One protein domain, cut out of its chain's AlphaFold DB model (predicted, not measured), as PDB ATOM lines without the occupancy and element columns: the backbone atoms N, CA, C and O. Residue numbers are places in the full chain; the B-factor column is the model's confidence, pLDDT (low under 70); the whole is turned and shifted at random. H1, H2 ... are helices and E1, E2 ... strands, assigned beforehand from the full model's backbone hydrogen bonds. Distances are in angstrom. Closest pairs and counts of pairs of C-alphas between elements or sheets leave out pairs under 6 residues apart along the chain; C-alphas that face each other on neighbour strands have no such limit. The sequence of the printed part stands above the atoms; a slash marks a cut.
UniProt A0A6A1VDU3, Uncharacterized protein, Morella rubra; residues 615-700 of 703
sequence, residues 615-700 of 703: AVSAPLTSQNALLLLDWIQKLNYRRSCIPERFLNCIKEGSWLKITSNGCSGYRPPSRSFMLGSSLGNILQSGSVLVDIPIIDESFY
ATOM      1  N   ALA A 615    -107.204   8.902  84.187       81.38
ATOM      2  CA  ALA A 615    -106.775   9.988  85.061       81.38
ATOM      3  C   ALA A 615    -105.278   9.970  85.406       81.38
ATOM      4  O   ALA A 615    -104.720  11.024  85.685       81.38
ATOM      5  N   VAL A 616    -104.607   8.810  85.356       83.50
ATOM      6  CA  VAL A 616    -103.172   8.727  85.688       83.50
ATOM      7  C   VAL A 616    -102.258   9.143  84.530       83.50
ATOM      8  O   VAL A 616    -101.057   9.298  84.727       83.50
ATOM      9  N   SER A 617    -102.793   9.364  83.321       80.81
ATOM     10  CA  SER A 617    -102.012   9.935  82.211       80.81
ATOM     11  C   SER A 617    -101.875  11.461  82.279       80.81
ATOM     12  O   SER A 617    -101.163  12.035  81.459       80.81
ATOM     13  N   ALA A 618    -102.543  12.111  83.235       83.19
ATOM     14  CA  ALA A 618    -102.537  13.554  83.439       83.19
ATOM     15  C   ALA A 618    -102.146  13.909  84.890       83.19
ATOM     16  O   ALA A 618    -102.175  13.042  85.767       83.19
ATOM     17  N   PRO A 619    -101.795  15.179  85.165       85.38
ATOM     18  CA  PRO A 619    -101.558  15.668  86.522       85.38
ATOM     19  C   PRO A 619    -102.723  15.373  87.482       85.38
ATOM     20  O   PRO A 619    -103.849  15.810  87.239       85.38
ATOM     21  N   LEU A 620    -102.458  14.680  88.597       86.88
ATOM     22  CA  LEU A 620    -103.452  14.468  89.657       86.88
ATOM     23  C   LEU A 620    -103.371  15.567  90.727       86.88
ATOM     24  O   LEU A 620    -102.298  16.078  91.055       86.88
ATOM     25  N   THR A 621    -104.519  15.896  91.322       86.94
ATOM     26  CA  THR A 621    -104.575  16.714  92.541       86.94
ATOM     27  C   THR A 621    -103.946  15.957  93.714       86.94
ATOM     28  O   THR A 621    -103.905  14.723  93.718       86.94
ATOM     29  N   SER A 622    -103.479  16.679  94.736       83.44
ATOM     30  CA  SER A 622    -102.890  16.068  95.936       83.44
ATOM     31  C   SER A 622    -103.838  15.053  96.589       83.44
ATOM     32  O   SER A 622    -103.431  13.938  96.906       83.44
ATOM     33  N   GLN A 623    -105.128  15.389  96.691       85.06
ATOM     34  CA  GLN A 623    -106.166  14.512  97.234       85.06
ATOM     35  C   GLN A 623    -106.353  13.228  96.408       85.06
ATOM     36  O   GLN A 623    -106.383  12.140  96.980       85.06
ATOM     37  N   ASN A 624    -106.430  13.318  95.075       86.81
ATOM     38  CA  ASN A 624    -106.624  12.145  94.214       86.81
ATOM     39  C   ASN A 624    -105.389  11.242  94.155       86.81
ATOM     40  O   ASN A 624    -105.521  10.018  94.143       86.81
ATOM     41  N   ALA A 625    -104.191  11.827  94.166       85.19
ATOM     42  CA  ALA A 625    -102.947  11.070  94.263       85.19
ATOM     43  C   ALA A 625    -102.869  10.282  95.583       85.19
ATOM     44  O   ALA A 625    -102.517   9.103  95.577       85.19
ATOM     45  N   LEU A 626    -103.267  10.892  96.708       85.81
ATOM     46  CA  LEU A 626    -103.336  10.206  98.002       85.81
ATOM     47  C   LEU A 626    -104.415   9.112  98.030       85.81
ATOM     48  O   LEU A 626    -104.166   8.051  98.596       85.81
ATOM     49  N   LEU A 627    -105.576   9.332  97.402       86.94
ATOM     50  CA  LEU A 627    -106.624   8.311  97.256       86.94
ATOM     51  C   LEU A 627    -106.151   7.110  96.423       86.94
ATOM     52  O   LEU A 627    -106.415   5.967  96.796       86.94
ATOM     53  N   LEU A 628    -105.422   7.347  95.327       86.81
ATOM     54  CA  LEU A 628    -104.826   6.288  94.506       86.81
ATOM     55  C   LEU A 628    -103.783   5.482  95.296       86.81
ATOM     56  O   LEU A 628    -103.772   4.253  95.230       86.81
ATOM     57  N   LEU A 629    -102.927   6.156  96.069       87.00
ATOM     58  CA  LEU A 629    -101.922   5.499  96.908       87.00
ATOM     59  C   LEU A 629    -102.551   4.699  98.057       87.00
ATOM     60  O   LEU A 629    -102.127   3.570  98.300       87.00
ATOM     61  N   ASP A 630    -103.583   5.233  98.720       86.88
ATOM     62  CA  ASP A 630    -104.354   4.506  99.740       86.88
ATOM     63  C   ASP A 630    -105.030   3.264  99.137       86.88
ATOM     64  O   ASP A 630    -105.012   2.184  99.731       86.88
ATOM     65  N   TRP A 631    -105.527   3.366  97.901       88.19
ATOM     66  CA  TRP A 631    -106.069   2.218  97.178       88.19
ATOM     67  C   TRP A 631    -105.033   1.117  96.962       88.19
ATOM     68  O   TRP A 631    -105.263  -0.031  97.347       88.19
ATOM     69  N   ILE A 632    -103.859   1.462  96.429       85.06
ATOM     70  CA  ILE A 632    -102.756   0.511  96.226       85.06
ATOM     71  C   ILE A 632    -102.308  -0.095  97.564       85.06
ATOM     72  O   ILE A 632    -102.095  -1.306  97.662       85.06
ATOM     73  N   GLN A 633    -102.215   0.719  98.619       86.12
ATOM     74  CA  GLN A 633    -101.843   0.260  99.955       86.12
ATOM     75  C   GLN A 633    -102.841  -0.772 100.502       86.12
ATOM     76  O   GLN A 633    -102.429  -1.806 101.037       86.12
ATOM     77  N   LYS A 634    -104.148  -0.538 100.342       85.00
ATOM     78  CA  LYS A 634    -105.193  -1.481 100.772       85.00
ATOM     79  C   LYS A 634    -105.195  -2.768  99.954       85.00
ATOM     80  O   LYS A 634    -105.397  -3.835 100.537       85.00
ATOM     81  N   LEU A 635    -104.932  -2.694  98.648       84.06
ATOM     82  CA  LEU A 635    -104.789  -3.878  97.792       84.06
ATOM     83  C   LEU A 635    -103.609  -4.750  98.239       84.06
ATOM     84  O   LEU A 635    -103.766  -5.962  98.393       84.06
ATOM     85  N   ASN A 636    -102.471  -4.125  98.551       82.69
ATOM     86  CA  ASN A 636    -101.295  -4.817  99.083       82.69
ATOM     87  C   ASN A 636    -101.570  -5.450 100.456       82.69
ATOM     88  O   ASN A 636    -101.232  -6.612 100.677       82.69
ATOM     89  N   TYR A 637    -102.238  -4.726 101.361       83.69
ATOM     90  CA  TYR A 637    -102.619  -5.255 102.677       83.69
ATOM     91  C   TYR A 637    -103.536  -6.484 102.570       83.69
ATOM     92  O   TYR A 637    -103.371  -7.454 103.308       83.69
ATOM     93  N   ARG A 638    -104.480  -6.477 101.619       78.94
ATOM     94  CA  ARG A 638    -105.416  -7.587 101.367       78.94
ATOM     95  C   ARG A 638    -104.806  -8.751 100.576       78.94
ATOM     96  O   ARG A 638    -105.507  -9.734 100.346       78.94
ATOM     97  N   ARG A 639    -103.530  -8.661 100.168       75.38
ATOM     98  CA  ARG A 639    -102.858  -9.614  99.259       75.38
ATOM     99  C   ARG A 639    -103.630  -9.833  97.949       75.38
ATOM    100  O   ARG A 639    -103.614 -10.924  97.383       75.38
ATOM    101  N   SER A 640    -104.331  -8.804  97.475       74.31
ATOM    102  CA  SER A 640    -105.063  -8.850  96.210       74.31
ATOM    103  C   SER A 640    -104.084  -8.800  95.034       74.31
ATOM    104  O   SER A 640    -103.161  -7.988  95.031       74.31
ATOM    105  N   CYS A 641    -104.287  -9.644  94.019       75.31
ATOM    106  CA  CYS A 641    -103.506  -9.572  92.785       75.31
ATOM    107  C   CYS A 641    -103.807  -8.246  92.075       75.31
ATOM    108  O   CYS A 641    -104.961  -7.981  91.732       75.31
ATOM    109  N   ILE A 642    -102.786  -7.408  91.878       81.12
ATOM    110  CA  ILE A 642    -102.921  -6.160  91.126       81.12
ATOM    111  C   ILE A 642    -102.766  -6.493  89.635       81.12
ATOM    112  O   ILE A 642    -101.701  -6.974  89.242       81.12
ATOM    113  N   PRO A 643    -103.786  -6.246  88.795       85.00
ATOM    114  CA  PRO A 643    -103.716  -6.552  87.374       85.00
ATOM    115  C   PRO A 643    -102.608  -5.783  86.653       85.00
ATOM    116  O   PRO A 643    -102.348  -4.614  86.945       85.00
ATOM    117  N   GLU A 644    -101.995  -6.422  85.658       84.31
ATOM    118  CA  GLU A 644    -100.820  -5.899  84.958       84.31
ATOM    119  C   GLU A 644    -101.083  -4.554  84.270       84.31
ATOM    120  O   GLU A 644    -100.313  -3.611  84.447       84.31
ATOM    121  N   ARG A 645    -102.191  -4.414  83.529       83.81
ATOM    122  CA  ARG A 645    -102.491  -3.165  82.802       83.81
ATOM    123  C   ARG A 645    -102.787  -2.002  83.745       83.81
ATOM    124  O   ARG A 645    -102.405  -0.873  83.450       83.81
ATOM    125  N   PHE A 646    -103.425  -2.293  84.878       86.31
ATOM    126  CA  PHE A 646    -103.696  -1.319  85.932       86.31
ATOM    127  C   PHE A 646    -102.401  -0.861  86.611       86.31
ATOM    128  O   PHE A 646    -102.165   0.331  86.789       86.31
ATOM    129  N   LEU A 647    -101.509  -1.800  86.934       85.56
ATOM    130  CA  LEU A 647    -100.215  -1.474  87.525       85.56
ATOM    131  C   LEU A 647     -99.325  -0.693  86.547       85.56
ATOM    132  O   LEU A 647     -98.699   0.291  86.938       85.56
ATOM    133  N   ASN A 648     -99.288  -1.105  85.279       85.38
ATOM    134  CA  ASN A 648     -98.470  -0.470  84.249       85.38
ATOM    135  C   ASN A 648     -98.918   0.968  83.973       85.38
ATOM    136  O   ASN A 648     -98.066   1.849  83.880       85.38
ATOM    137  N   CYS A 649    -100.228   1.249  83.912       86.00
ATOM    138  CA  CYS A 649    -100.680   2.626  83.701       86.00
ATOM    139  C   CYS A 649    -100.325   3.541  84.881       86.00
ATOM    140  O   CYS A 649     -99.993   4.702  84.669       86.00
ATOM    141  N   ILE A 650    -100.349   3.027  86.117       87.12
ATOM    142  CA  ILE A 650     -99.949   3.798  87.304       87.12
ATOM    143  C   ILE A 650     -98.438   4.048  87.301       87.12
ATOM    144  O   ILE A 650     -98.018   5.158  87.615       87.12
ATOM    145  N   LYS A 651     -97.630   3.044  86.936       85.00
ATOM    146  CA  LYS A 651     -96.162   3.153  86.878       85.00
ATOM    147  C   LYS A 651     -95.676   4.136  85.814       85.00
ATOM    148  O   LYS A 651     -94.762   4.904  86.098       85.00
ATOM    149  N   GLU A 652     -96.287   4.107  84.630       86.62
ATOM    150  CA  GLU A 652     -95.865   4.889  83.457       86.62
ATOM    151  C   GLU A 652     -96.641   6.205  83.271       86.62
ATOM    152  O   GLU A 652     -96.271   7.033  82.440       86.62
ATOM    153  N   GLY A 653     -97.712   6.428  84.032       85.81
ATOM    154  CA  GLY A 653     -98.534   7.633  83.943       85.81
ATOM    155  C   GLY A 653     -97.882   8.856  84.595       85.81
ATOM    156  O   GLY A 653     -97.433   8.781  85.732       85.81
ATOM    157  N   SER A 654     -97.868  10.004  83.912       86.75
ATOM    158  CA  SER A 654     -97.251  11.256  84.392       86.75
ATOM    159  C   SER A 654     -98.141  12.034  85.371       86.75
ATOM    160  O   SER A 654     -98.486  13.188  85.120       86.75
ATOM    161  N   TRP A 655     -98.532  11.405  86.480       88.31
ATOM    162  CA  TRP A 655     -99.442  11.991  87.475       88.31
ATOM    163  C   TRP A 655     -98.758  12.474  88.759       88.31
ATOM    164  O   TRP A 655     -99.358  13.243  89.514       88.31
ATOM    165  N   LEU A 656     -97.527  12.029  89.026       85.88
ATOM    166  CA  LEU A 656     -96.797  12.339  90.253       85.88
ATOM    167  C   LEU A 656     -96.105  13.698  90.117       85.88
ATOM    168  O   LEU A 656     -95.377  13.939  89.150       85.88
ATOM    169  N   LYS A 657     -96.341  14.595  91.076       84.62
ATOM    170  CA  LYS A 657     -95.752  15.929  91.089       84.62
ATOM    171  C   LYS A 657     -94.320  15.858  91.598       84.62
ATOM    172  O   LYS A 657     -94.044  15.264  92.642       84.62
ATOM    173  N   ILE A 658     -93.431  16.493  90.853       84.44
ATOM    174  CA  ILE A 658     -92.001  16.521  91.111       84.44
ATOM    175  C   ILE A 658     -91.459  17.953  91.068       84.44
ATOM    176  O   ILE A 658     -92.045  18.838  90.437       84.44
ATOM    177  N   THR A 659     -90.287  18.142  91.661       77.75
ATOM    178  CA  THR A 659     -89.473  19.351  91.558       77.75
ATOM    179  C   THR A 659     -88.120  18.972  90.960       77.75
ATOM    180  O   THR A 659     -87.431  18.100  91.487       77.75
ATOM    181  N   SER A 660     -87.739  19.615  89.853       73.69
ATOM    182  CA  SER A 660     -86.422  19.464  89.213       73.69
ATOM    183  C   SER A 660     -85.845  20.855  88.968       73.69
ATOM    184  O   SER A 660     -86.512  21.683  88.352       73.69
ATOM    185  N   ASN A 661     -84.642  21.141  89.479       66.56
ATOM    186  CA  ASN A 661     -83.970  22.445  89.333       66.56
ATOM    187  C   ASN A 661     -84.847  23.671  89.684       66.56
ATOM    188  O   ASN A 661     -84.816  24.694  89.010       66.56
ATOM    189  N   GLY A 662     -85.666  23.569  90.740       63.56
ATOM    190  CA  GLY A 662     -86.552  24.655  91.184       63.56
ATOM    191  C   GLY A 662     -87.822  24.851  90.342       63.56
ATOM    192  O   GLY A 662     -88.671  25.659  90.713       63.56
ATOM    193  N   CYS A 663     -88.004  24.088  89.260       66.44
ATOM    194  CA  CYS A 663     -89.229  24.074  88.463       66.44
ATOM    195  C   CYS A 663     -90.117  22.879  88.839       66.44
ATOM    196  O   CYS A 663     -89.656  21.738  88.936       66.44
ATOM    197  N   SER A 664     -91.413  23.132  89.024       77.25
ATOM    198  CA  SER A 664     -92.403  22.085  89.290       77.25
ATOM    199  C   SER A 664     -92.885  21.432  87.992       77.25
ATOM    200  O   SER A 664     -93.195  22.136  87.029       77.25
ATOM    201  N   GLY A 665     -93.015  20.107  87.980       82.62
ATOM    202  CA  GLY A 665     -93.508  19.337  86.836       82.62
ATOM    203  C   GLY A 665     -94.201  18.043  87.260       82.62
ATOM    204  O   GLY A 665     -94.322  17.756  88.449       82.62
ATOM    205  N   TYR A 666     -94.651  17.251  86.285       84.88
ATOM    206  CA  TYR A 666     -95.272  15.945  86.523       84.88
ATOM    207  C   TYR A 666     -94.531  14.855  85.752       84.88
ATOM    208  O   TYR A 666     -94.224  15.024  84.568       84.88
ATOM    209  N   ARG A 667     -94.220  13.740  86.420       83.88
ATOM    210  CA  ARG A 667     -93.513  12.596  85.825       83.88
ATOM    211  C   ARG A 667     -94.092  11.263  86.313       83.88
ATOM    212  O   ARG A 667     -94.809  11.237  87.312       83.88
ATOM    213  N   PRO A 668     -93.809  10.157  85.607       85.06
ATOM    214  CA  PRO A 668     -94.207   8.831  86.053       85.06
ATOM    215  C   PRO A 668     -93.500   8.382  87.329       85.06
ATOM    216  O   PRO A 668     -92.320   8.704  87.498       85.06
ATOM    217  N   PRO A 669     -94.151   7.572  88.187       84.94
ATOM    218  CA  PRO A 669     -93.487   6.929  89.318       84.94
ATOM    219  C   PRO A 669     -92.239   6.125  88.931       84.94
ATOM    220  O   PRO A 669     -91.259   6.156  89.666       84.94
ATOM    221  N   SER A 670     -92.224   5.463  87.764       81.44
ATOM    222  CA  SER A 670     -91.045   4.721  87.274       81.44
ATOM    223  C   SER A 670     -89.834   5.612  86.969       81.44
ATOM    224  O   SER A 670     -88.711   5.121  86.874       81.44
ATOM    225  N   ARG A 671     -90.049   6.926  86.839       81.38
ATOM    226  CA  ARG A 671     -89.030   7.940  86.545       81.38
ATOM    227  C   ARG A 671     -88.983   9.035  87.604       81.38
ATOM    228  O   ARG A 671     -88.624  10.151  87.263       81.38
ATOM    229  N   SER A 672     -89.391   8.757  88.840       81.69
ATOM    230  CA  SER A 672     -89.404   9.733  89.938       81.69
ATOM    231  C   SER A 672     -88.735   9.154  91.178       81.69
ATOM    232  O   SER A 672     -88.815   7.952  91.424       81.69
ATOM    233  N   PHE A 673     -88.096  10.008  91.976       75.94
ATOM    234  CA  PHE A 673     -87.320   9.589  93.144       75.94
ATOM    235  C   PHE A 673     -87.871  10.204  94.435       75.94
ATOM    236  O   PHE A 673     -88.142  11.402  94.501       75.94
ATOM    237  N   MET A 674     -88.012   9.383  95.479       72.19
ATOM    238  CA  MET A 674     -88.320   9.845  96.834       72.19
ATOM    239  C   MET A 674     -87.017   9.943  97.630       72.19
ATOM    240  O   MET A 674     -86.271   8.963  97.714       72.19
ATOM    241  N   LEU A 675     -86.727  11.105  98.214       66.75
ATOM    242  CA  LEU A 675     -85.557  11.271  99.075       66.75
ATOM    243  C   LEU A 675     -85.836  10.609 100.428       66.75
ATOM    244  O   LEU A 675     -86.418  11.206 101.325       66.75
ATOM    245  N   GLY A 676     -85.407   9.358 100.588       59.19
ATOM    246  CA  GLY A 676     -85.289   8.757 101.915       59.19
ATOM    247  C   GLY A 676     -84.227   9.490 102.745       59.19
ATOM    248  O   GLY A 676     -83.269  10.037 102.191       59.19
ATOM    249  N   SER A 677     -84.357   9.461 104.075       54.06
ATOM    250  CA  SER A 677     -83.450  10.142 105.018       54.06
ATOM    251  C   SER A 677     -81.960   9.794 104.844       54.06
ATOM    252  O   SER A 677     -81.103  10.570 105.252       54.06
ATOM    253  N   SER A 678     -81.631   8.669 104.200       54.19
ATOM    254  CA  SER A 678     -80.259   8.260 103.874       54.19
ATOM    255  C   SER A 678     -79.746   8.745 102.507       54.19
ATOM    256  O   SER A 678     -78.540   8.895 102.336       54.19
ATOM    257  N   LEU A 679     -80.629   9.018 101.538       54.88
ATOM    258  CA  LEU A 679     -80.270   9.390 100.157       54.88
ATOM    259  C   LEU A 679     -80.182  10.913  99.958       54.88
ATOM    260  O   LEU A 679     -79.421  11.381  99.110       54.88
ATOM    261  N   GLY A 680     -80.898  11.686 100.785       52.75
ATOM    262  CA  GLY A 680     -80.879  13.154 100.770       52.75
ATOM    263  C   GLY A 680     -79.508  13.782 101.006       52.75
ATOM    264  O   GLY A 680     -79.178  14.783 100.376       52.75
ATOM    265  N   ASN A 681     -78.668  13.144 101.822       51.34
ATOM    266  CA  ASN A 681     -77.335  13.661 102.143       51.34
ATOM    267  C   ASN A 681     -76.298  13.398 101.032       51.34
ATOM    268  O   ASN A 681     -75.298  14.107 100.942       51.34
ATOM    269  N   ILE A 682     -76.530  12.406 100.163       54.38
ATOM    270  CA  ILE A 682     -75.583  12.020  99.102       54.38
ATOM    271  C   ILE A 682     -75.794  12.873  97.842       54.38
ATOM    272  O   ILE A 682     -74.834  13.231  97.171       54.38
ATOM    273  N   LEU A 683     -77.038  13.255  97.536       53.50
ATOM    274  CA  LEU A 683     -77.362  14.028  96.329       53.50
ATOM    275  C   LEU A 683     -77.152  15.546  96.481       53.50
ATOM    276  O   LEU A 683     -76.997  16.233  95.478       53.50
ATOM    277  N   GLN A 684     -77.092  16.079  97.708       50.53
ATOM    278  CA  GLN A 684     -76.830  17.507  97.960       50.53
ATOM    279  C   GLN A 684     -75.343  17.905  97.876       50.53
ATOM    280  O   GLN A 684     -75.034  19.093  97.923       50.53
ATOM    281  N   SER A 685     -74.415  16.949  97.754       47.69
ATOM    282  CA  SER A 685     -72.963  17.197  97.839       47.69
ATOM    283  C   SER A 685     -72.205  17.156  96.499       47.69
ATOM    284  O   SER A 685     -70.988  17.324  96.489       47.69
ATOM    285  N   GLY A 686     -72.890  16.993  95.359       47.12
ATOM    286  CA  GLY A 686     -72.268  16.973  94.027       47.12
ATOM    287  C   GLY A 686     -72.646  18.179  93.161       47.12
ATOM    288  O   GLY A 686     -73.806  18.353  92.807       47.12
ATOM    289  N   SER A 687     -71.665  18.981  92.750       47.81
ATOM    290  CA  SER A 687     -71.790  20.135  91.840       47.81
ATOM    291  C   SER A 687     -71.943  19.749  90.354       47.81
ATOM    292  O   SER A 687     -71.395  20.406  89.467       47.81
ATOM    293  N   VAL A 688     -72.707  18.690  90.063       49.06
ATOM    294  CA  VAL A 688     -73.074  18.273  88.700       49.06
ATOM    295  C   VAL A 688     -74.597  18.187  88.624       49.06
ATOM    296  O   VAL A 688     -75.211  17.336  89.261       49.06
ATOM    297  N   LEU A 689     -75.195  19.100  87.853       50.81
ATOM    298  CA  LEU A 689     -76.628  19.175  87.555       50.81
ATOM    299  C   LEU A 689     -77.086  17.896  86.841       50.81
ATOM    300  O   LEU A 689     -77.044  17.805  85.616       50.81
ATOM    301  N   VAL A 690     -77.526  16.904  87.607       54.66
ATOM    302  CA  VAL A 690     -78.369  15.830  87.087       54.66
ATOM    303  C   VAL A 690     -79.808  16.258  87.353       54.66
ATOM    304  O   VAL A 690     -80.174  16.486  88.505       54.66
ATOM    305  N   ASP A 691     -80.612  16.399  86.295       61.03
ATOM    306  CA  ASP A 691     -82.056  16.655  86.369       61.03
ATOM    307  C   ASP A 691     -82.761  15.447  87.010       61.03
ATOM    308  O   ASP A 691     -83.355  14.612  86.324       61.03
ATOM    309  N   ILE A 692     -82.632  15.296  88.332       69.50
ATOM    310  CA  ILE A 692     -83.264  14.213  89.081       69.50
ATOM    311  C   ILE A 692     -84.672  14.676  89.479       69.50
ATOM    312  O   ILE A 692     -84.815  15.584  90.297       69.50
ATOM    313  N   PRO A 693     -85.725  14.048  88.939       75.31
ATOM    314  CA  PRO A 693     -87.105  14.360  89.283       75.31
ATOM    315  C   PRO A 693     -87.441  13.861  90.697       75.31
ATOM    316  O   PRO A 693     -87.759  12.685  90.896       75.31
ATOM    317  N   ILE A 694     -87.371  14.755  91.685       78.81
ATOM    318  CA  ILE A 694     -87.671  14.449  93.092       78.81
ATOM    319  C   ILE A 694     -89.148  14.724  93.379       78.81
ATOM    320  O   ILE A 694     -89.669  15.744  92.941       78.81
ATOM    321  N   ILE A 695     -89.826  13.850  94.125       82.12
ATOM    322  CA  ILE A 695     -91.239  14.034  94.509       82.12
ATOM    323  C   ILE A 695     -91.423  15.322  95.335       82.12
ATOM    324  O   ILE A 695     -90.724  15.543  96.321       82.12
ATOM    325  N   ASP A 696     -92.391  16.160  94.948       80.94
ATOM    326  CA  ASP A 696     -92.723  17.409  95.647       80.94
ATOM    327  C   ASP A 696     -93.554  17.131  96.913       80.94
ATOM    328  O   ASP A 696     -94.788  17.146  96.892       80.94
ATOM    329  N   GLU A 697     -92.882  16.870  98.037       77.19
ATOM    330  CA  GLU A 697     -93.532  16.601  99.331       77.19
ATOM    331  C   GLU A 697     -94.403  17.769  99.824       77.19
ATOM    332  O   GLU A 697     -95.409  17.551 100.503       77.19
ATOM    333  N   SER A 698     -94.072  19.011  99.449       78.25
ATOM    334  CA  SER A 698     -94.834  20.194  99.868       78.25
ATOM    335  C   SER A 698     -96.248  20.217  99.277       78.25
ATOM    336  O   SER A 698     -97.183  20.692  99.921       78.25
ATOM    337  N   PHE A 699     -96.430  19.634  98.088       80.75
ATOM    338  CA  PHE A 699     -97.723  19.542  97.412       80.75
ATOM    339  C   PHE A 699     -98.657  18.489  98.013       80.75
ATOM    340  O   PHE A 699     -99.876  18.667  98.001       80.75
ATOM    341  N   TYR A 700     -98.101  17.394  98.532       80.25
ATOM    342  CA  TYR A 700     -98.880  16.313  99.143       80.25
ATOM    343  C   TYR A 700     -99.160  16.542 100.635       80.25
ATOM    344  O   TYR A 700    -100.009  15.855 101.205       80.25
TER     345      TYR A 700
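Overview. This is residues 615 to 700 of the 703 residues of an uncharacterized protein of Morella rubra (UniProt A0A6A1VDU3). Helices H1 and H2 stand at one end of an elongated domain, the small hairpin of E1 and E2 is in the middle, and a long loop with short H3 makes the other end. Residues 694 to 695 return beside E1, and H4 packs on residues 622 to 626 of H1. The 86 printed residues, with four named helices and two antiparallel strands, are of mixed class and only just compact, close to loose: radius of gyration of the C-alphas 14.4 A, spans 44 by 26 by 22 A.

Arrangement. H1, residues 622 to 637, touches H4, residues 697 to 700; their closest C-alphas, Ser 622 and Tyr 700, are 5.1 A apart. H2, residues 644 to 652, touches no helix. E1, residues 656 to 660, and E2, residues 663 to 667, form a hairpin; N 658 and O 665 are within hydrogen-bond range at 2.9 A. Every O i to N i+4 pair in H1 and H2 is within range.

Along the chain. H1 runs 22.4 A from C-alpha 622 at (-102.890, 16.068, 95.936), H2 12.0 A, E1 12.6 A and E2 12.5 A. H3 is residues 680 to 683; H4 ends at C-alpha 700, (-98.880, 16.313, 99.143).

Size, cuts and confidence. The printed part has no cut. The links E2 to H3 and H3 to H4 are long. Residues 661 to 663 and 675 to 692 have pLDDT under 70.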